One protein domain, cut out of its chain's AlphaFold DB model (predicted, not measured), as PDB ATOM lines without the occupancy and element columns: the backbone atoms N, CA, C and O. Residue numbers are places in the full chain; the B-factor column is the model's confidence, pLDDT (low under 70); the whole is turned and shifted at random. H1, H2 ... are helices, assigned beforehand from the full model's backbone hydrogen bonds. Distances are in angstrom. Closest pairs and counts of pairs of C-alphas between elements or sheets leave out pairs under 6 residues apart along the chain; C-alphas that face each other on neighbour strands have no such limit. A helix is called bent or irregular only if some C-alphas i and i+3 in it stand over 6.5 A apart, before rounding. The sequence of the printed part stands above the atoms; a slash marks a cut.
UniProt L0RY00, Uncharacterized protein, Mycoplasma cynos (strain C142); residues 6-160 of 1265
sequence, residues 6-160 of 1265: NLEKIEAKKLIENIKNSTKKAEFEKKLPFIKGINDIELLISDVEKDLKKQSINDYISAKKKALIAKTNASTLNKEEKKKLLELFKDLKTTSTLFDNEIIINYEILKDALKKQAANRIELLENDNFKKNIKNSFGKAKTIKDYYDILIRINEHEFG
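What this domain is: This is residues 6 to 160 of the 1265 residues of an uncharacterized protein of Mycoplasma cynos (strain C142) (UniProt L0RY00). A long helix, H6, bridges two groups of helices: H4 and H5 lie along its first part, with H1, H2 and H3 packed together beyond H4, and H7 and H8 fold back along its last part as a smaller lobe. H1, H2, H3, H4, H6, H7 and H8 make a bundle, helices set roughly side by side, drawn out in length. The printed part has 155 residues with eight named helices, H1 to H8 in chain order, and no named strand; the class is all helix. The whole is loose, with a radius of gyration of the C-alphas of 19.0 A, and elongated, spanning 60 by 35 by 22 A.

How they stand to each other: Start at H6, residues 95 to 124. With residues 95 to 109 alone it touches H4, residues 57 to 74, the hub, the same way at a shallow tilt of 20 degrees; the closest C-alphas, of Ile 61 and Thr 95, are 6.7 A apart. H5, residues 79 to 87, touches residues 69 to 73 of H4, closest at the C-alphas of Thr 72 and Lys 82, 6.4 A. H5 and H6 are close but not clearly touching. From H4, look to H1, residues 6 to 17: they touch, opposite ways, at a shallow tilt of 33 degrees, only just short of steep, with the C-alphas of Glu 11 and Ala 67 4.7 A apart. H3, residues 38 to 55, touches H1 at Ala 12 and Ile 45, whose C-alphas are 5.4 A apart. H2, residues 22 to 34, touches H1, closest at the C-alphas of Ile 16 and Lys 25, 6.0 A. Toward the other end, H8, residues 144 to 159, touches H6 at Lys 111 and Ile 144, C-alphas 5.0 A apart. H7, residues 128 to 140, and H8 form a hairpin, with the C-alphas of Ile 134 and Ile 150 6.9 A apart. Every O i to N i+4 pair is within hydrogen-bond range in H1, H3, H4, H5, H6 and H8, against 7 of 9 in H2 and 8 of 9 in H7.

Where its parts are: Find C-alpha 95 at (55.216, 0.396, 101.921); from there H6 runs 43.8 A to C-alpha 124 at (41.046, -38.036, 117.373). H3 is 25.9 A long, H4 25.5 A and H8 22.0 A. H2 is irregular, but only just: C-alphas 30 and 33 are 6.7 A apart.

The domain as a whole: The C-alphas farthest apart, of Asn 21 and Asn 129, are 59.8 A apart. The printed part has no cut and no long link. Mean pLDDT of the printed part is 82.0; look for values under 70 at residues 91 to 93, 95, 152 and 155 to 160.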
ATOM      1  N   ASN A   6      43.802 -14.013 118.735       83.62
ATOM      2  CA  ASN A   6      44.756 -13.539 119.731       83.62
ATOM      3  C   ASN A   6      45.983 -12.907 119.065       83.62
ATOM      4  O   ASN A   6      46.459 -11.872 119.530       83.62
ATOM      5  N   LEU A   7      46.454 -13.470 117.949       87.31
ATOM      6  CA  LEU A   7      47.549 -12.890 117.168       87.31
ATOM      7  C   LEU A   7      47.126 -11.583 116.488       87.31
ATOM      8  O   LEU A   7      47.884 -10.615 116.522       87.31
ATOM      9  N   GLU A   8      45.905 -11.515 115.950       87.94
ATOM     10  CA  GLU A   8      45.355 -10.266 115.401       87.94
ATOM     11  C   GLU A   8      45.159  -9.201 116.496       87.94
ATOM     12  O   GLU A   8      45.458  -8.028 116.290       87.94
ATOM     13  N   LYS A   9      44.743  -9.586 117.711       88.25
ATOM     14  CA  LYS A   9      44.664  -8.661 118.856       88.25
ATOM     15  C   LYS A   9      46.031  -8.132 119.284       88.25
ATOM     16  O   LYS A   9      46.126  -6.969 119.675       88.25
ATOM     17  N   ILE A  10      47.080  -8.953 119.224       90.44
ATOM     18  CA  ILE A  10      48.459  -8.525 119.508       90.44
ATOM     19  C   ILE A  10      48.930  -7.515 118.462       90.44
ATOM     20  O   ILE A  10      49.514  -6.490 118.823       90.44
ATOM     21  N   GLU A  11      48.632  -7.772 117.189       91.50
ATOM     22  CA  GLU A  11      48.918  -6.841 116.101       91.50
ATOM     23  C   GLU A  11      48.177  -5.511 116.300       91.50
ATOM     24  O   GLU A  11      48.814  -4.459 116.373       91.50
ATOM     25  N   ALA A  12      46.857  -5.559 116.500       91.62
ATOM     26  CA  ALA A  12      46.026  -4.384 116.747       91.62
ATOM     27  C   ALA A  12      46.516  -3.579 117.957       91.62
ATOM     28  O   ALA A  12      46.679  -2.364 117.864       91.62
ATOM     29  N   LYS A  13      46.833  -4.246 119.077       93.38
ATOM     30  CA  LYS A  13      47.378  -3.597 120.276       93.38
ATOM     31  C   LYS A  13      48.660  -2.830 119.959       93.38
ATOM     32  O   LYS A  13      48.792  -1.672 120.349       93.38
ATOM     33  N   LYS A  14      49.594  -3.445 119.227       93.12
ATOM     34  CA  LYS A  14      50.850  -2.785 118.849       93.12
ATOM     35  C   LYS A  14      50.667  -1.657 117.844       93.12
ATOM     36  O   LYS A  14      51.388  -0.666 117.943       93.12
ATOM     37  N   LEU A  15      49.702  -1.748 116.935       93.56
ATOM     38  CA  LEU A  15      49.356  -0.634 116.051       93.56
ATOM     39  C   LEU A  15      48.788   0.553 116.850       93.56
ATOM     40  O   LEU A  15      49.260   1.677 116.689       93.56
ATOM     41  N   ILE A  16      47.858   0.294 117.775       93.75
ATOM     42  CA  ILE A  16      47.210   1.315 118.615       93.75
ATOM     43  C   ILE A  16      48.215   2.031 119.528       93.75
ATOM     44  O   ILE A  16      48.153   3.252 119.672       93.75
ATOM     45  N   GLU A  17      49.191   1.311 120.097       92.38
ATOM     46  CA  GLU A  17      50.237   1.900 120.949       92.38
ATOM     47  C   GLU A  17      50.996   3.055 120.263       92.38
ATOM     48  O   GLU A  17      51.438   3.977 120.953       92.38
ATOM     49  N   ASN A  18      51.104   3.027 118.926       91.94
ATOM     50  CA  ASN A  18      51.831   4.008 118.112       91.94
ATOM     51  C   ASN A  18      50.927   5.123 117.525       91.94
ATOM     52  O   ASN A  18      51.402   5.961 116.753       91.94
ATOM     53  N   ILE A  19      49.641   5.185 117.893       92.88
ATOM     54  CA  ILE A  19      48.783   6.349 117.620       92.88
ATOM     55  C   ILE A  19      49.183   7.499 118.568       92.88
ATOM     56  O   ILE A  19      49.179   7.346 119.786       92.88
ATOM     57  N   LYS A  20      49.524   8.666 118.014       90.12
ATOM     58  CA  LYS A  20      49.891   9.910 118.720       90.12
ATOM     59  C   LYS A  20      48.664  10.696 119.194       90.12
ATOM     60  O   LYS A  20      48.739  11.374 120.214       90.12
ATOM     61  N   ASN A  21      47.532  10.610 118.489       87.94
ATOM     62  CA  ASN A  21      46.280  11.247 118.915       87.94
ATOM     63  C   ASN A  21      45.694  10.506 120.130       87.94
ATOM     64  O   ASN A  21      45.150   9.411 119.990       87.94
ATOM     65  N   SER A  22      45.797  11.108 121.317       83.06
ATOM     66  CA  SER A  22      45.389  10.503 122.593       83.06
ATOM     67  C   SER A  22      43.905  10.127 122.644       83.06
ATOM     68  O   SER A  22      43.567   9.062 123.158       83.06
ATOM     69  N   THR A  23      43.024  10.939 122.053       86.25
ATOM     70  CA  THR A  23      41.580  10.668 121.993       86.25
ATOM     71  C   THR A  23      41.278   9.448 121.124       86.25
ATOM     72  O   THR A  23      40.550   8.552 121.551       86.25
ATOM     73  N   LYS A  24      41.875   9.370 119.927       88.06
ATOM     74  CA  LYS A  24      41.716   8.217 119.024       88.06
ATOM     75  C   LYS A  24      42.357   6.952 119.577       88.06
ATOM     76  O   LYS A  24      41.764   5.880 119.496       88.06
ATOM     77  N   LYS A  25      43.526   7.078 120.206       91.69
ATOM     78  CA  LYS A  25      44.184   5.975 120.907       91.69
ATOM     79  C   LYS A  25      43.275   5.395 121.992       91.69
ATOM     80  O   LYS A  25      43.007   4.201 121.963       91.69
ATOM     81  N   ALA A  26      42.721   6.234 122.871       86.00
ATOM     82  CA  ALA A  26      41.803   5.794 123.922       86.00
ATOM     83  C   ALA A  26      40.509   5.169 123.363       86.00
ATOM     84  O   ALA A  26      39.981   4.221 123.942       86.00
ATOM     85  N   GLU A  27      39.997   5.672 122.233       90.12
ATOM     86  CA  GLU A  27      38.846   5.087 121.530       90.12
ATOM     87  C   GLU A  27      39.143   3.647 121.076       90.12
ATOM     88  O   GLU A  27      38.370   2.728 121.364       90.12
ATOM     89  N   PHE A  28      40.277   3.430 120.405       93.31
ATOM     90  CA  PHE A  28      40.670   2.108 119.921       93.31
ATOM     91  C   PHE A  28      41.070   1.153 121.058       93.31
ATOM     92  O   PHE A  28      40.688  -0.018 121.026       93.31
ATOM     93  N   GLU A  29      41.755   1.641 122.100       90.81
ATOM     94  CA  GLU A  29      42.088   0.865 123.306       90.81
ATOM     95  C   GLU A  29      40.837   0.414 124.063       90.81
ATOM     96  O   GLU A  29      40.802  -0.710 124.562       90.81
ATOM     97  N   LYS A  30      39.784   1.243 124.108       90.12
ATOM     98  CA  LYS A  30      38.489   0.846 124.678       90.12
ATOM     99  C   LYS A  30      37.775  -0.195 123.826       90.12
ATOM    100  O   LYS A  30      37.114  -1.046 124.399       90.12
ATOM    101  N   LYS A  31      37.884  -0.155 122.495       87.50
ATOM    102  CA  LYS A  31      37.211  -1.111 121.590       87.50
ATOM    103  C   LYS A  31      37.862  -2.500 121.594       87.50
ATOM    104  O   LYS A  31      37.153  -3.504 121.567       87.50
ATOM    105  N   LEU A  32      39.193  -2.569 121.662       88.88
ATOM    106  CA  LEU A  32      39.969  -3.807 121.503       88.88
ATOM    107  C   LEU A  32      39.566  -4.979 122.443       88.88
ATOM    108  O   LEU A  32      39.474  -6.110 121.955       88.88
ATOM    109  N   PRO A  33      39.292  -4.780 123.753       84.69
ATOM    110  CA  PRO A  33      38.919  -5.864 124.668       84.69
ATOM    111  C   PRO A  33      37.567  -6.510 124.345       84.69
ATOM    112  O   PRO A  33      37.386  -7.700 124.603       84.69
ATOM    113  N   PHE A  34      36.628  -5.750 123.768       77.56
ATOM    114  CA  PHE A  34      35.255  -6.205 123.517       77.56
ATOM    115  C   PHE A  34      35.095  -6.977 122.202       77.56
ATOM    116  O   PHE A  34      34.066  -7.616 121.988       77.56
ATOM    117  N   ILE A  35      36.112  -6.969 121.336       82.94
ATOM    118  CA  ILE A  35      36.080  -7.693 120.066       82.94
ATOM    119  C   ILE A  35      36.235  -9.198 120.309       82.94
ATOM    120  O   ILE A  35      37.253  -9.657 120.835       82.94
ATOM    121  N   LYS A  36      35.227  -9.977 119.908       75.12
ATOM    122  CA  LYS A  36      35.221 -11.449 120.005       75.12
ATOM    123  C   LYS A  36      35.367 -12.150 118.649       75.12
ATOM    124  O   LYS A  36      35.663 -13.340 118.636       75.12
ATOM    125  N   GLY A  37      35.174 -11.434 117.536       71.00
ATOM    126  CA  GLY A  37      35.215 -11.972 116.173       71.00
ATOM    127  C   GLY A  37      36.431 -11.516 115.360       71.00
ATOM    128  O   GLY A  37      36.988 -10.446 115.595       71.00
ATOM    129  N   ILE A  38      36.826 -12.333 114.376       77.81
ATOM    130  CA  ILE A  38      37.991 -12.063 113.518       77.81
ATOM    131  C   ILE A  38      37.758 -10.892 112.543       77.81
ATOM    132  O   ILE A  38      38.653 -10.096 112.294       77.81
ATOM    133  N   ASN A  39      36.531 -10.737 112.042       74.75
ATOM    134  CA  ASN A  39      36.199  -9.658 111.110       74.75
ATOM    135  C   ASN A  39      36.221  -8.292 111.812       74.75
ATOM    136  O   ASN A  39      36.696  -7.310 111.253       74.75
ATOM    137  N   ASP A  40      35.753  -8.236 113.061       73.94
ATOM    138  CA  ASP A  40      35.726  -6.998 113.844       73.94
ATOM    139  C   ASP A  40      37.143  -6.536 114.215       73.94
ATOM    140  O   ASP A  40      37.416  -5.336 114.229       73.94
ATOM    141  N   ILE A  41      38.066  -7.474 114.484       87.62
ATOM    142  CA  ILE A  41      39.470  -7.127 114.752       87.62
ATOM    143  C   ILE A  41      40.177  -6.670 113.473       87.62
ATOM    144  O   ILE A  41      40.958  -5.727 113.534       87.62
ATOM    145  N   GLU A  42      39.860  -7.252 112.313       84.00
ATOM    146  CA  GLU A  42      40.374  -6.791 111.015       84.00
ATOM    147  C   GLU A  42      39.860  -5.394 110.649       84.00
ATOM    148  O   GLU A  42      40.628  -4.564 110.160       84.00
ATOM    149  N   LEU A  43      38.586  -5.101 110.933       81.88
ATOM    150  CA  LEU A  43      38.027  -3.756 110.782       81.88
ATOM    151  C   LEU A  43      38.729  -2.759 111.707       81.88
ATOM    152  O   LEU A  43      39.127  -1.686 111.253       81.88
ATOM    153  N   LEU A  44      38.955  -3.130 112.973       87.94
ATOM    154  CA  LEU A  44      39.698  -2.289 113.910       87.94
ATOM    155  C   LEU A  44      41.137  -2.047 113.434       87.94
ATOM    156  O   LEU A  44      41.586  -0.905 113.453       87.94
ATOM    157  N   ILE A  45      41.849  -3.084 112.983       90.94
ATOM    158  CA  ILE A  45      43.199  -2.951 112.412       90.94
ATOM    159  C   ILE A  45      43.164  -1.987 111.224       90.94
ATOM    160  O   ILE A  45      43.941  -1.037 111.201       90.94
ATOM    161  N   SER A  46      42.224  -2.155 110.290       88.88
ATOM    162  CA  SER A  46      42.066  -1.271 109.128       88.88
ATOM    163  C   SER A  46      41.856   0.195 109.524       88.88
ATOM    164  O   SER A  46      42.481   1.092 108.955       88.88
ATOM    165  N   ASP A  47      41.024   0.460 110.531       88.19
ATOM    166  CA  ASP A  47      40.761   1.822 110.999       88.19
ATOM    167  C   ASP A  47      41.957   2.436 111.740       88.19
ATOM    168  O   ASP A  47      42.303   3.595 111.496       88.19
ATOM    169  N   VAL A  48      42.657   1.649 112.563       90.00
ATOM    170  CA  VAL A  48      43.905   2.073 113.216       90.00
ATOM    171  C   VAL A  48      44.983   2.369 112.169       90.00
ATOM    172  O   VAL A  48      45.687   3.371 112.267       90.00
ATOM    173  N   GLU A  49      45.098   1.547 111.126       90.75
ATOM    174  CA  GLU A  49      46.036   1.772 110.028       90.75
ATOM    175  C   GLU A  49      45.721   3.028 109.217       90.75
ATOM    176  O   GLU A  49      46.646   3.745 108.829       90.75
ATOM    177  N   LYS A  50      44.439   3.326 108.965       90.00
ATOM    178  CA  LYS A  50      44.034   4.586 108.323       90.00
ATOM    179  C   LYS A  50      44.485   5.781 109.153       90.00
ATOM    180  O   LYS A  50      45.017   6.734 108.587       90.00
ATOM    181  N   ASP A  51      44.304   5.737 110.469       89.75
ATOM    182  CA  ASP A  51      44.731   6.833 111.335       89.75
ATOM    183  C   ASP A  51      46.261   6.925 111.435       89.75
ATOM    184  O   ASP A  51      46.795   8.025 111.336       89.75
ATOM    185  N   LEU A  52      46.993   5.807 111.492       88.69
ATOM    186  CA  LEU A  52      48.462   5.808 111.401       88.69
ATOM    187  C   LEU A  52      48.958   6.434 110.086       88.69
ATOM    188  O   LEU A  52      49.879   7.250 110.114       88.69
ATOM    189  N   LYS A  53      48.326   6.105 108.949       87.50
ATOM    190  CA  LYS A  53      48.646   6.685 107.631       87.50
ATOM    191  C   LYS A  53      48.390   8.193 107.581       87.50
ATOM    192  O   LYS A  53      49.164   8.902 106.944       87.50
ATOM    193  N   LYS A  54      47.354   8.691 108.274       87.62
ATOM    194  CA  LYS A  54      47.086  10.136 108.412       87.62
ATOM    195  C   LYS A  54      48.142  10.862 109.251       87.62
ATOM    196  O   LYS A  54      48.331  12.054 109.047       87.62
ATOM    197  N   GLN A  55      48.811  10.179 110.186       89.69
ATOM    198  CA  GLN A  55      49.897  10.782 110.970       89.69
ATOM    199  C   GLN A  55      51.150  10.978 110.120       89.69
ATOM    200  O   GLN A  55      51.657  12.089 110.022       89.69
ATOM    201  N   SER A  56      51.645   9.898 109.511       88.69
ATOM    202  CA  SER A  56      52.629   9.916 108.428       88.69
ATOM    203  C   SER A  56      52.844   8.495 107.893       88.69
ATOM    204  O   SER A  56      52.634   7.502 108.592       88.69
ATOM    205  N   ILE A  57      53.345   8.382 106.662       83.69
ATOM    206  CA  ILE A  57      53.727   7.087 106.071       83.69
ATOM    207  C   ILE A  57      54.846   6.407 106.877       83.69
ATOM    208  O   ILE A  57      54.809   5.194 107.071       83.69
ATOM    209  N   ASN A  58      55.801   7.176 107.411       82.94
ATOM    210  CA  ASN A  58      56.894   6.637 108.227       82.94
ATOM    211  C   ASN A  58      56.402   6.110 109.584       82.94
ATOM    212  O   ASN A  58      56.856   5.054 110.029       82.94
ATOM    213  N   ASP A  59      55.444   6.795 110.218       83.81
ATOM    214  CA  ASP A  59      54.813   6.323 111.457       83.81
ATOM    215  C   ASP A  59      54.026   5.027 111.213       83.81
ATOM    216  O   ASP A  59      54.139   4.089 112.002       83.81
ATOM    217  N   TYR A  60      53.289   4.934 110.099       89.50
ATOM    218  CA  TYR A  60      52.602   3.705 109.691       89.50
ATOM    219  C   TYR A  60      53.577   2.539 109.478       89.50
ATOM    220  O   TYR A  60      53.388   1.476 110.071       89.50
ATOM    221  N   ILE A  61      54.645   2.739 108.695       85.25
ATOM    222  CA  ILE A  61      55.651   1.697 108.430       85.25
ATOM    223  C   ILE A  61      56.299   1.229 109.740       85.25
ATOM    224  O   ILE A  61      56.421   0.028 109.978       85.25
ATOM    225  N   SER A  62      56.676   2.164 110.616       86.12
ATOM    226  CA  SER A  62      57.288   1.859 111.914       86.12
ATOM    227  C   SER A  62      56.335   1.095 112.842       86.12
ATOM    228  O   SER A  62      56.717   0.075 113.425       86.12
ATOM    229  N   ALA A  63      55.079   1.537 112.946       88.88
ATOM    230  CA  ALA A  63      54.056   0.897 113.769       88.88
ATOM    231  C   ALA A  63      53.729  -0.520 113.276       88.88
ATOM    232  O   ALA A  63      53.725  -1.465 114.067       88.88
ATOM    233  N   LYS A  64      53.529  -0.689 111.966       90.19
ATOM    234  CA  LYS A  64      53.209  -1.979 111.345       90.19
ATOM    235  C   LYS A  64      54.386  -2.954 111.416       90.19
ATOM    236  O   LYS A  64      54.184  -4.114 111.758       90.19
ATOM    237  N   LYS A  65      55.630  -2.483 111.250       87.94
ATOM    238  CA  LYS A  65      56.846  -3.277 111.514       87.94
ATOM    239  C   LYS A  65      56.867  -3.827 112.943       87.94
ATOM    240  O   LYS A  65      57.045  -5.027 113.138       87.94
ATOM    241  N   LYS A  66      56.658  -2.972 113.952       88.31
ATOM    242  CA  LYS A  66      56.614  -3.401 115.364       88.31
ATOM    243  C   LYS A  66      55.480  -4.393 115.625       88.31
ATOM    244  O   LYS A  66      55.675  -5.356 116.366       88.31
ATOM    245  N   ALA A  67      54.317  -4.170 115.017       90.38
ATOM    246  CA  ALA A  67      53.153  -5.029 115.171       90.38
ATOM    247  C   ALA A  67      53.376  -6.426 114.571       90.38
ATOM    248  O   ALA A  67      53.129  -7.421 115.250       90.38
ATOM    249  N   LEU A  68      53.946  -6.518 113.366       88.69
ATOM    250  CA  LEU A  68      54.251  -7.800 112.729       88.69
ATOM    251  C   LEU A  68      55.392  -8.558 113.428       88.69
ATOM    252  O   LEU A  68      55.329  -9.783 113.538       88.69
ATOM    253  N   ILE A  69      56.398  -7.860 113.974       88.31
ATOM    254  CA  ILE A  69      57.424  -8.480 114.833       88.31
ATOM    255  C   ILE A  69      56.776  -9.079 116.088       88.31
ATOM    256  O   ILE A  69      57.043 -10.231 116.434       88.31
ATOM    257  N   ALA A  70      55.896  -8.328 116.758       89.00
ATOM    258  CA  ALA A  70      55.186  -8.814 117.940       89.00
ATOM    259  C   ALA A  70      54.293 -10.022 117.612       89.00
ATOM    260  O   ALA A  70      54.312 -11.010 118.346       89.00
ATOM    261  N   LYS A  71      53.586  -9.980 116.478       90.69
ATOM    262  CA  LYS A  71      52.763 -11.082 115.968       90.69
ATOM    263  C   LYS A  71      53.595 -12.329 115.661       90.69
ATOM    264  O   LYS A  71      53.238 -13.426 116.081       90.69
ATOM    265  N   THR A  72      54.744 -12.164 115.005       88.50
ATOM    266  CA  THR A  72      55.671 -13.264 114.684       88.50
ATOM    267  C   THR A  72      56.226 -13.903 115.956       88.50
ATOM    268  O   THR A  72      56.220 -15.126 116.084       88.50
ATOM    269  N   ASN A  73      56.631 -13.097 116.942       87.44
ATOM    270  CA  ASN A  73      57.135 -13.594 118.224       87.44
ATOM    271  C   ASN A  73      56.069 -14.355 119.023       87.44
ATOM    272  O   ASN A  73      56.377 -15.404 119.593       87.44
ATOM    273  N   ALA A  74      54.833 -13.851 119.027       86.62
ATOM    274  CA  ALA A  74      53.701 -14.462 119.717       86.62
ATOM    275  C   ALA A  74      53.106 -15.679 118.990       86.62
ATOM    276  O   ALA A  74      52.388 -16.462 119.607       86.62
ATOM    277  N   SER A  75      53.399 -15.856 117.697       86.81
ATOM    278  CA  SER A  75      52.939 -17.012 116.925       86.81
ATOM    279  C   SER A  75      53.471 -18.332 117.489       86.81
ATOM    280  O   SER A  75      54.452 -18.375 118.236       86.81
ATOM    281  N   THR A  76      52.857 -19.442 117.092       83.56
ATOM    282  CA  THR A  76      53.275 -20.778 117.540       83.56
ATOM    283  C   THR A  76      54.322 -21.433 116.624       83.56
ATOM    284  O   THR A  76      54.646 -22.606 116.823       83.56
ATOM    285  N   LEU A  77      54.881 -20.666 115.675       83.81
ATOM    286  CA  LEU A  77      55.971 -21.076 114.785       83.81
ATOM    287  C   LEU A  77      57.210 -21.521 115.571       83.81
ATOM    288  O   LEU A  77      57.465 -21.051 116.688       83.81
ATOM    289  N   ASN A  78      58.017 -22.400 114.978       82.44
ATOM    290  CA  ASN A  78      59.236 -22.865 115.632       82.44
ATOM    291  C   ASN A  78      60.332 -21.776 115.650       82.44
ATOM    292  O   ASN A  78      60.248 -20.744 114.979       82.44
ATOM    293  N   LYS A  79      61.382 -21.993 116.453       82.94
ATOM    294  CA  LYS A  79      62.458 -21.008 116.670       82.94
ATOM    295  C   LYS A  79      63.172 -20.606 115.371       82.94
ATOM    296  O   LYS A  79      63.604 -19.463 115.240       82.94
ATOM    297  N   GLU A  80      63.285 -21.526 114.421       82.62
ATOM    298  CA  GLU A  80      64.011 -21.327 113.169       82.62
ATOM    299  C   GLU A  80      63.162 -20.603 112.113       82.62
ATOM    300  O   GLU A  80      63.647 -19.681 111.458       82.62
ATOM    301  N   GLU A  81      61.868 -20.921 112.024       83.88
ATOM    302  CA  GLU A  81      60.872 -20.208 111.211       83.88
ATOM    303  C   GLU A  81      60.708 -18.759 111.676       83.88
ATOM    304  O   GLU A  81      60.755 -17.837 110.861       83.88
ATOM    305  N   LYS A  82      60.613 -18.534 112.995       88.19
ATOM    306  CA  LYS A  82      60.575 -17.181 113.568       88.19
ATOM    307  C   LYS A  82      61.822 -16.383 113.204       88.19
ATOM    308  O   LYS A  82      61.699 -15.229 112.804       88.19
ATOM    309  N   LYS A  83      63.015 -16.983 113.299       87.00
ATOM    310  CA  LYS A  83      64.275 -16.315 112.937       87.00
ATOM    311  C   LYS A  83      64.275 -15.874 111.467       87.00
ATOM    312  O   LYS A  83      64.594 -14.720 111.201       87.00
ATOM    313  N   LYS A  84      63.851 -16.747 110.543       86.94
ATOM    314  CA  LYS A  84      63.751 -16.434 109.104       86.94
ATOM    315  C   LYS A  84      62.763 -15.302 108.817       86.94
ATOM    316  O   LYS A  84      63.085 -14.382 108.074       86.94
ATOM    317  N   LEU A  85      61.578 -15.330 109.432       86.94
ATOM    318  CA  LEU A  85      60.570 -14.280 109.243       86.94
ATOM    319  C   LEU A  85      60.999 -12.935 109.844       86.94
ATOM    320  O   LEU A  85      60.697 -11.885 109.283       86.94
ATOM    321  N   LEU A  86      61.731 -12.944 110.961       86.00
ATOM    322  CA  LEU A  86      62.237 -11.719 111.583       86.00
ATOM    323  C   LEU A  86      63.346 -11.040 110.758       86.00
ATOM    324  O   LEU A  86      63.501  -9.822 110.838       86.00
ATOM    325  N   GLU A  87      64.095 -11.789 109.944       85.06
ATOM    326  CA  GLU A  87      65.116 -11.231 109.045       85.06
ATOM    327  C   GLU A  87      64.520 -10.373 107.919       85.06
ATOM    328  O   GLU A  87      65.171  -9.417 107.494       85.06
ATOM    329  N   LEU A  88      63.254 -10.602 107.536       81.31
ATOM    330  CA  LEU A  88      62.526  -9.794 106.542       81.31
ATOM    331  C   LEU A  88      62.397  -8.312 106.945       81.31
ATOM    332  O   LEU A  88      62.177  -7.440 106.106       81.31
ATOM    333  N   PHE A  89      62.563  -7.996 108.232       75.69
ATOM    334  CA  PHE A  89      62.405  -6.647 108.773       75.69
ATOM    335  C   PHE A  89      63.692  -5.803 108.790       75.69
ATOM    336  O   PHE A  89      63.637  -4.646 109.231       75.69
ATOM    337  N   LYS A  90      64.842  -6.340 108.347       70.19
ATOM    338  CA  LYS A  90      66.138  -5.630 108.376       70.19
ATOM    339  C   LYS A  90      66.243  -4.491 107.340       70.19
ATOM    340  O   LYS A  90      66.829  -3.472 107.687       70.19
ATOM    341  N   ASP A  91      65.554  -4.577 106.192       62.31
ATOM    342  CA  ASP A  91      65.688  -3.631 105.055       62.31
ATOM    343  C   ASP A  91      64.372  -2.968 104.572       62.31
ATOM    344  O   ASP A  91      64.170  -2.704 103.387       62.31
ATOM    345  N   LEU A  92      63.439  -2.660 105.477       67.44
ATOM    346  CA  LEU A  92      62.167  -2.015 105.105       67.44
ATOM    347  C   LEU A  92      62.323  -0.512 104.823       67.44
ATOM    348  O   LEU A  92      62.364   0.289 105.758       67.44
ATOM    349  N   LYS A  93      62.358  -0.134 103.537       62.31
ATOM    350  CA  LYS A  93      62.411   1.271 103.077       62.31
ATOM    351  C   LYS A  93      61.103   1.780 102.450       62.31
ATOM    352  O   LYS A  93      60.944   2.989 102.319       62.31
ATOM    353  N   THR A  94      60.169   0.900 102.069       71.06
ATOM    354  CA  THR A  94      58.922   1.281 101.371       71.06
ATOM    355  C   THR A  94      57.698   0.505 101.869       71.06
ATOM    356  O   THR A  94      57.808  -0.595 102.416       71.06
ATOM    357  N   THR A  95      56.504   1.055 101.635       68.88
ATOM    358  CA  THR A  95      55.216   0.396 101.921       68.88
ATOM    359  C   THR A  95      54.996  -0.885 101.110       68.88
ATOM    360  O   THR A  95      54.372  -1.805 101.627       68.88
ATOM    361  N   SER A  96      55.537  -0.983  99.888       70.06
ATOM    362  CA  SER A  96      55.430  -2.198  99.058       70.06
ATOM    363  C   SER A  96      56.149  -3.378  99.709       70.06
ATOM    364  O   SER A  96      55.543  -4.415  99.944       70.06
ATOM    365  N   THR A  97      57.408  -3.183 100.117       75.38
ATOM    366  CA  THR A  97      58.188  -4.235 100.796       75.38
ATOM    367  C   THR A  97      57.573  -4.669 102.130       75.38
ATOM    368  O   THR A  97      57.696  -5.822 102.530       75.38
ATOM    369  N   LEU A  98      56.869  -3.765 102.822       79.56
ATOM    370  CA  LEU A  98      56.152  -4.076 104.061       79.56
ATOM    371  C   LEU A  98      54.947  -4.988 103.817       79.56
ATOM    372  O   LEU A  98      54.729  -5.917 104.590       79.56
ATOM    373  N   PHE A  99      54.195  -4.724 102.749       76.44
ATOM    374  CA  PHE A  99      53.021  -5.504 102.375       76.44
ATOM    375  C   PHE A  99      53.397  -6.921 101.922       76.44
ATOM    376  O   PHE A  99      52.791  -7.892 102.373       76.44
ATOM    377  N   ASP A 100      54.455  -7.059 101.118       76.81
ATOM    378  CA  ASP A 100      54.953  -8.371 100.687       76.81
ATOM    379  C   ASP A 100      55.417  -9.215 101.886       76.81
ATOM    380  O   ASP A 100      55.065 -10.391 102.017       76.81
ATOM    381  N   ASN A 101      56.131  -8.594 102.830       81.88
ATOM    382  CA  ASN A 101      56.568  -9.252 104.062       81.88
ATOM    383  C   ASN A 101      55.391  -9.649 104.968       81.88
ATOM    384  O   ASN A 101      55.407 -10.726 105.568       81.88
ATOM    385  N   GLU A 102      54.358  -8.810 105.064       82.81
ATOM    386  CA  GLU A 102      53.129  -9.116 105.802       82.81
ATOM    387  C   GLU A 102      52.406 -10.342 105.230       82.81
ATOM    388  O   GLU A 102      51.972 -11.211 105.993       82.81
ATOM    389  N   ILE A 103      52.308 -10.446 103.900       80.38
ATOM    390  CA  ILE A 103      51.708 -11.605 103.227       80.38
ATOM    391  C   ILE A 103      52.474 -12.880 103.580       80.38
ATOM    392  O   ILE A 103      51.853 -13.873 103.967       80.38
ATOM    393  N   ILE A 104      53.807 -12.851 103.493       83.44
ATOM    394  CA  ILE A 104      54.660 -14.010 103.791       83.44
ATOM    395  C   ILE A 104      54.470 -14.467 105.245       83.44
ATOM    396  O   ILE A 104      54.271 -15.653 105.505       83.44
ATOM    397  N   ILE A 105      54.469 -13.532 106.198       83.00
ATOM    398  CA  ILE A 105      54.314 -13.841 107.628       83.00
ATOM    399  C   ILE A 105      52.937 -14.432 107.920       83.00
ATOM    400  O   ILE A 105      52.833 -15.468 108.579       83.00
ATOM    401  N   ASN A 106      51.877 -13.803 107.413       82.12
ATOM    402  CA  ASN A 106      50.516 -14.286 107.626       82.12
ATOM    403  C   ASN A 106      50.290 -15.656 106.962       82.12
ATOM    404  O   ASN A 106      49.593 -16.496 107.533       82.12
ATOM    405  N   TYR A 107      50.907 -15.913 105.803       84.00
ATOM    406  CA  TYR A 107      50.871 -17.216 105.137       84.00
ATOM    407  C   TYR A 107      51.513 -18.312 105.998       84.00
ATOM    408  O   TYR A 107      50.903 -19.356 106.230       84.00
ATOM    409  N   GLU A 108      52.718 -18.075 106.516       84.25
ATOM    410  CA  GLU A 108      53.442 -19.063 107.320       84.25
ATOM    411  C   GLU A 108      52.753 -19.347 108.664       84.25
ATOM    412  O   GLU A 108      52.596 -20.512 109.037       84.25
ATOM    413  N   ILE A 109      52.242 -18.315 109.347       84.56
ATOM    414  CA  ILE A 109      51.460 -18.475 110.587       84.56
ATOM    415  C   ILE A 109      50.192 -19.306 110.335       84.56
ATOM    416  O   ILE A 109      49.884 -20.221 111.100       84.56
ATOM    417  N   LEU A 110      49.457 -19.018 109.254       81.00
ATOM    418  CA  LEU A 110      48.229 -19.738 108.912       81.00
ATOM    419  C   LEU A 110      48.509 -21.204 108.549       81.00
ATOM    420  O   LEU A 110      47.759 -22.099 108.942       81.00
ATOM    421  N   LYS A 111      49.600 -21.456 107.821       84.81
ATOM    422  CA  LYS A 111      50.043 -22.804 107.456       84.81
ATOM    423  C   LYS A 111      50.340 -23.655 108.689       84.81
ATOM    424  O   LYS A 111      49.877 -24.793 108.756       84.81
ATOM    425  N   ASP A 112      51.059 -23.113 109.669       82.44
ATOM    426  CA  ASP A 112      51.390 -23.829 110.906       82.44
ATOM    427  C   ASP A 112      50.153 -24.100 111.782       82.44
ATOM    428  O   ASP A 112      49.972 -25.214 112.283       82.44
ATOM    429  N   ALA A 113      49.236 -23.131 111.888       78.12
ATOM    430  CA  ALA A 113      47.971 -23.316 112.599       78.12
ATOM    431  C   ALA A 113      47.122 -24.450 111.989       78.12
ATOM    432  O   ALA A 113      46.639 -25.328 112.708       78.12
ATOM    433  N   LEU A 114      46.990 -24.482 110.658       78.19
ATOM    434  CA  LEU A 114      46.260 -25.539 109.948       78.19
ATOM    435  C   LEU A 114      46.938 -26.900 110.073       78.19
ATOM    436  O   LEU A 114      46.260 -27.910 110.261       78.19
ATOM    437  N   LYS A 115      48.272 -26.934 110.017       85.00
ATOM    438  CA  LYS A 115      49.052 -28.150 110.243       85.00
ATOM    439  C   LYS A 115      48.775 -28.735 111.631       85.00
ATOM    440  O   LYS A 115      48.508 -29.929 111.736       85.00
ATOM    441  N   LYS A 116      48.777 -27.914 112.686       81.94
ATOM    442  CA  LYS A 116      48.451 -28.352 114.058       81.94
ATOM    443  C   LYS A 116      47.003 -28.806 114.197       81.94
ATOM    444  O   LYS A 116      46.743 -29.843 114.798       81.94
ATOM    445  N   GLN A 117      46.065 -28.073 113.603       80.00
ATOM    446  CA  GLN A 117      44.656 -28.460 113.610       80.00
ATOM    447  C   GLN A 117      44.438 -29.817 112.926       80.00
ATOM    448  O   GLN A 117      43.709 -30.658 113.450       80.00
ATOM    449  N   ALA A 118      45.086 -30.041 111.780       80.38
ATOM    450  CA  ALA A 118      45.049 -31.316 111.075       80.38
ATOM    451  C   ALA A 118      45.696 -32.428 111.903       80.38
ATOM    452  O   ALA A 118      45.086 -33.480 112.039       80.38
ATOM    453  N   ALA A 119      46.854 -32.190 112.529       81.75
ATOM    454  CA  ALA A 119      47.486 -33.161 113.423       81.75
ATOM    455  C   ALA A 119      46.553 -33.586 114.570       81.75
ATOM    456  O   ALA A 119      46.316 -34.779 114.745       81.75
ATOM    457  N   ASN A 120      45.956 -32.624 115.280       80.94
ATOM    458  CA  ASN A 120      45.048 -32.903 116.395       80.94
ATOM    459  C   ASN A 120      43.811 -33.685 115.939       80.94
ATOM    460  O   ASN A 120      43.442 -34.675 116.563       80.94
ATOM    461  N   ARG A 121      43.180 -33.281 114.827       79.62
ATOM    462  CA  ARG A 121      42.024 -34.017 114.298       79.62
ATOM    463  C   ARG A 121      42.387 -35.426 113.851       79.62
ATOM    464  O   ARG A 121      41.617 -36.345 114.080       79.62
ATOM    465  N   ILE A 122      43.570 -35.622 113.274       84.06
ATOM    466  CA  ILE A 122      44.049 -36.955 112.903       84.06
ATOM    467  C   ILE A 122      44.193 -37.857 114.128       84.06
ATOM    468  O   ILE A 122      43.887 -39.043 114.037       84.06
ATOM    469  N   GLU A 123      44.660 -37.337 115.265       81.25
ATOM    470  CA  GLU A 123      44.795 -38.130 116.492       81.25
ATOM    471  C   GLU A 123      43.452 -38.578 117.072       81.25
ATOM    472  O   GLU A 123      43.376 -39.691 117.596       81.25
ATOM    473  N   LEU A 124      42.404 -37.773 116.891       77.25
ATOM    474  CA  LEU A 124      41.046 -38.036 117.373       77.25
ATOM    475  C   LEU A 124      40.240 -39.006 116.491       77.25
ATOM    476  O   LEU A 124      39.166 -39.438 116.894       77.25
ATOM    477  N   LEU A 125      40.749 -39.389 115.313       77.25
ATOM    478  CA  LEU A 125      40.074 -40.356 114.444       77.25
ATOM    479  C   LEU A 125      40.056 -41.757 115.072       77.25
ATOM    480  O   LEU A 125      41.115 -42.300 115.408       77.25
ATOM    481  N   GLU A 126      38.864 -42.350 115.152       70.50
ATOM    482  CA  GLU A 126      38.620 -43.698 115.695       70.50
ATOM    483  C   GLU A 126      38.865 -44.821 114.666       70.50
ATOM    484  O   GLU A 126      39.220 -45.937 115.031       70.50
ATOM    485  N   ASN A 127      38.708 -44.550 113.361       76.12
ATOM    486  CA  ASN A 127      38.922 -45.546 112.306       76.12
ATOM    487  C   ASN A 127      40.413 -45.677 111.954       76.12
ATOM    488  O   ASN A 127      40.956 -44.847 111.219       76.12
ATOM    489  N   ASP A 128      41.057 -46.747 112.422       73.50
ATOM    490  CA  ASP A 128      42.504 -46.967 112.270       73.50
ATOM    491  C   ASP A 128      42.999 -46.967 110.813       73.50
ATOM    492  O   ASP A 128      44.062 -46.412 110.511       73.50
ATOM    493  N   ASN A 129      42.225 -47.524 109.876       72.94
ATOM    494  CA  ASN A 129      42.606 -47.565 108.460       72.94
ATOM    495  C   ASN A 129      42.525 -46.180 107.805       72.94
ATOM    496  O   ASN A 129      43.438 -45.771 107.079       72.94
ATOM    497  N   PHE A 130      41.459 -45.425 108.081       76.06
ATOM    498  CA  PHE A 130      41.324 -44.054 107.590       76.06
ATOM    499  C   PHE A 130      42.375 -43.136 108.222       76.06
ATOM    500  O   PHE A 130      43.071 -42.405 107.514       76.06
ATOM    501  N   LYS A 131      42.585 -43.255 109.537       84.38
ATOM    502  CA  LYS A 131      43.629 -42.551 110.291       84.38
ATOM    503  C   LYS A 131      45.015 -42.778 109.692       84.38
ATOM    504  O   LYS A 131      45.754 -41.813 109.499       84.38
ATOM    505  N   LYS A 132      45.362 -44.016 109.323       82.88
ATOM    506  CA  LYS A 132      46.635 -44.351 108.658       82.88
ATOM    507  C   LYS A 132      46.781 -43.662 107.293       82.88
ATOM    508  O   LYS A 132      47.830 -43.084 107.005       82.88
ATOM    509  N   ASN A 133      45.726 -43.655 106.476       78.69
ATOM    510  CA  ASN A 133      45.722 -42.991 105.164       78.69
ATOM    511  C   ASN A 133      45.847 -41.466 105.269       78.69
ATOM    512  O   ASN A 133      46.589 -40.839 104.502       78.69
ATOM    513  N   ILE A 134      45.162 -40.862 106.241       85.31
ATOM    514  CA  ILE A 134      45.267 -39.429 106.489       85.31
ATOM    515  C   ILE A 134      46.638 -39.075 107.087       85.31
ATOM    516  O   ILE A 134      47.239 -38.114 106.613       85.31
ATOM    517  N   LYS A 135      47.207 -39.869 108.011       85.44
ATOM    518  CA  LYS A 135      48.585 -39.672 108.521       85.44
ATOM    519  C   LYS A 135      49.628 -39.670 107.398       85.44
ATOM    520  O   LYS A 135      50.492 -38.796 107.371       85.44
ATOM    521  N   ASN A 136      49.516 -40.584 106.435       84.19
ATOM    522  CA  ASN A 136      50.402 -40.614 105.264       84.19
ATOM    523  C   ASN A 136      50.251 -39.371 104.374       84.19
ATOM    524  O   ASN A 136      51.246 -38.848 103.870       84.19
ATOM    525  N   SER A 137      49.020 -38.891 104.177       82.25
ATOM    526  CA  SER A 137      48.754 -37.660 103.416       82.25
ATOM    527  C   SER A 137      49.293 -36.428 104.152       82.25
ATOM    528  O   SER A 137      49.919 -35.564 103.544       82.25
ATOM    529  N   PHE A 138      49.135 -36.396 105.475       88.06
ATOM    530  CA  PHE A 138      49.629 -35.345 106.359       88.06
ATOM    531  C   PHE A 138      51.156 -35.246 106.378       88.06
ATOM    532  O   PHE A 138      51.689 -34.142 106.310       88.06
ATOM    533  N   GLY A 139      51.870 -36.377 106.363       80.88
ATOM    534  CA  GLY A 139      53.334 -36.393 106.258       80.88
ATOM    535  C   GLY A 139      53.881 -35.842 104.931       80.88
ATOM    536  O   GLY A 139      55.031 -35.413 104.879       80.88
ATOM    537  N   LYS A 140      53.070 -35.825 103.862       86.31
ATOM    538  CA  LYS A 140      53.447 -35.307 102.532       86.31
ATOM    539  C   LYS A 140      53.005 -33.859 102.285       86.31
ATOM    540  O   LYS A 140      53.469 -33.253 101.321       86.31
ATOM    541  N   ALA A 141      52.122 -33.318 103.122       84.00
ATOM    542  CA  ALA A 141      51.560 -31.981 102.966       84.00
ATOM    543  C   ALA A 141      52.620 -30.892 103.203       84.00
ATOM    544  O   ALA A 141      53.339 -30.932 104.206       84.00
ATOM    545  N   LYS A 142      52.711 -29.917 102.288       80.00
ATOM    546  CA  LYS A 142      53.687 -28.808 102.350       80.00
ATOM    547  C   LYS A 142      53.043 -27.423 102.281       80.00
ATOM    548  O   LYS A 142      53.683 -26.445 102.662       80.00
ATOM    549  N   THR A 143      51.805 -27.324 101.805       79.69
ATOM    550  CA  THR A 143      51.095 -26.058 101.578       79.69
ATOM    551  C   THR A 143      49.843 -25.934 102.447       79.69
ATOM    552  O   THR A 143      49.318 -26.923 102.958       79.69
ATOM    553  N   ILE A 144      49.320 -24.710 102.578       72.25
ATOM    554  CA  ILE A 144      48.022 -24.437 103.227       72.25
ATOM    555  C   ILE A 144      46.904 -25.293 102.621       72.25
ATOM    556  O   ILE A 144      46.093 -25.851 103.357       72.25
ATOM    557  N   LYS A 145      46.879 -25.413 101.288       77.75
ATOM    558  CA  LYS A 145      45.872 -26.190 100.563       77.75
ATOM    559  C   LYS A 145      45.930 -27.667 100.944       77.75
ATOM    560  O   LYS A 145      44.888 -28.240 101.225       77.75
ATOM    561  N   ASP A 146      47.125 -28.244 101.052       80.62
ATOM    562  CA  ASP A 146      47.283 -29.656 101.415       80.62
ATOM    563  C   ASP A 146      46.703 -29.953 102.808       80.62
ATOM    564  O   ASP A 146      45.955 -30.914 102.982       80.62
ATOM    565  N   TYR A 147      47.005 -29.110 103.806       80.62
ATOM    566  CA  TYR A 147      46.463 -29.272 105.161       80.62
ATOM    567  C   TYR A 147      44.952 -29.019 105.218       80.62
ATOM    568  O   TYR A 147      44.242 -29.688 105.969       80.62
ATOM    569  N   TYR A 148      44.443 -28.093 104.404       74.25
ATOM    570  CA  TYR A 148      43.013 -27.820 104.304       74.25
ATOM    571  C   TYR A 148      42.251 -28.979 103.649       74.25
ATOM    572  O   TYR A 148      41.232 -29.413 104.176       74.25
ATOM    573  N   ASP A 149      42.779 -29.539 102.559       75.94
ATOM    574  CA  ASP A 149      42.218 -30.709 101.877       75.94
ATOM    575  C   ASP A 149      42.192 -31.929 102.811       75.94
ATOM    576  O   ASP A 149      41.241 -32.712 102.797       75.94
ATOM    577  N   ILE A 150      43.194 -32.071 103.684       78.06
ATOM    578  CA  ILE A 150      43.206 -33.087 104.743       78.06
ATOM    579  C   ILE A 150      42.075 -32.857 105.752       78.06
ATOM    580  O   ILE A 150      41.328 -33.786 106.047       78.06
ATOM    581  N   LEU A 151      41.908 -31.632 106.260       73.69
ATOM    582  CA  LEU A 151      40.826 -31.290 107.191       73.69
ATOM    583  C   LEU A 151      39.437 -31.453 106.558       73.69
ATOM    584  O   LEU A 151      38.497 -31.833 107.257       73.69
ATOM    585  N   ILE A 152      39.292 -31.186 105.259       69.25
ATOM    586  CA  ILE A 152      38.059 -31.451 104.511       69.25
ATOM    587  C   ILE A 152      37.796 -32.950 104.471       69.25
ATOM    588  O   ILE A 152      36.719 -33.358 104.880       69.25
ATOM    589  N   ARG A 153      38.774 -33.777 104.082       71.38
ATOM    590  CA  ARG A 153      38.601 -35.241 104.051       71.38
ATOM    591  C   ARG A 153      38.229 -35.814 105.415       71.38
ATOM    592  O   ARG A 153      37.402 -36.716 105.487       71.38
ATOM    593  N   ILE A 154      38.823 -35.292 106.490       73.88
ATOM    594  CA  ILE A 154      38.459 -35.670 107.862       73.88
ATOM    595  C   ILE A 154      37.004 -35.286 108.155       73.88
ATOM    596  O   ILE A 154      36.231 -36.137 108.576       73.88
ATOM    597  N   ASN A 155      36.607 -34.044 107.861       58.50
ATOM    598  CA  ASN A 155      35.229 -33.592 108.060       58.50
ATOM    599  C   ASN A 155      34.229 -34.378 107.197       58.50
ATOM    600  O   ASN A 155      33.149 -34.712 107.656       58.50
ATOM    601  N   GLU A 156      34.563 -34.703 105.952       59.22
ATOM    602  CA  GLU A 156      33.715 -35.519 105.079       59.22
ATOM    603  C   GLU A 156      33.517 -36.932 105.642       59.22
ATOM    604  O   GLU A 156      32.436 -37.501 105.494       59.22
ATOM    605  N   HIS A 157      34.532 -37.485 106.311       64.81
ATOM    606  CA  HIS A 157      34.443 -38.780 106.981       64.81
ATOM    607  C   HIS A 157      33.625 -38.716 108.282       64.81
ATOM    608  O   HIS A 157      32.802 -39.594 108.521       64.81
ATOM    609  N   GLU A 158      33.810 -37.665 109.087       55.31
ATOM    610  CA  GLU A 158      33.132 -37.470 110.378       55.31
ATOM    611  C   GLU A 158      31.664 -37.019 110.227       55.31
ATOM    612  O   GLU A 158      30.805 -37.444 110.996       55.31
ATOM    613  N   PHE A 159      31.345 -36.209 109.210       41.62
ATOM    614  CA  PHE A 159      30.012 -35.623 108.984       41.62
ATOM    615  C   PHE A 159      29.220 -36.283 107.838       41.62
ATOM    616  O   PHE A 159      28.081 -35.907 107.565       41.62
ATOM    617  N   GLY A 160      29.777 -37.295 107.169       42.41
ATOM    618  CA  GLY A 160      29.192 -37.971 106.002       42.41
ATOM    619  C   GLY A 160      28.002 -38.910 106.256       42.41
ATOM    620  O   GLY A 160      27.771 -39.800 105.442       42.41
TER     621      GLY A 160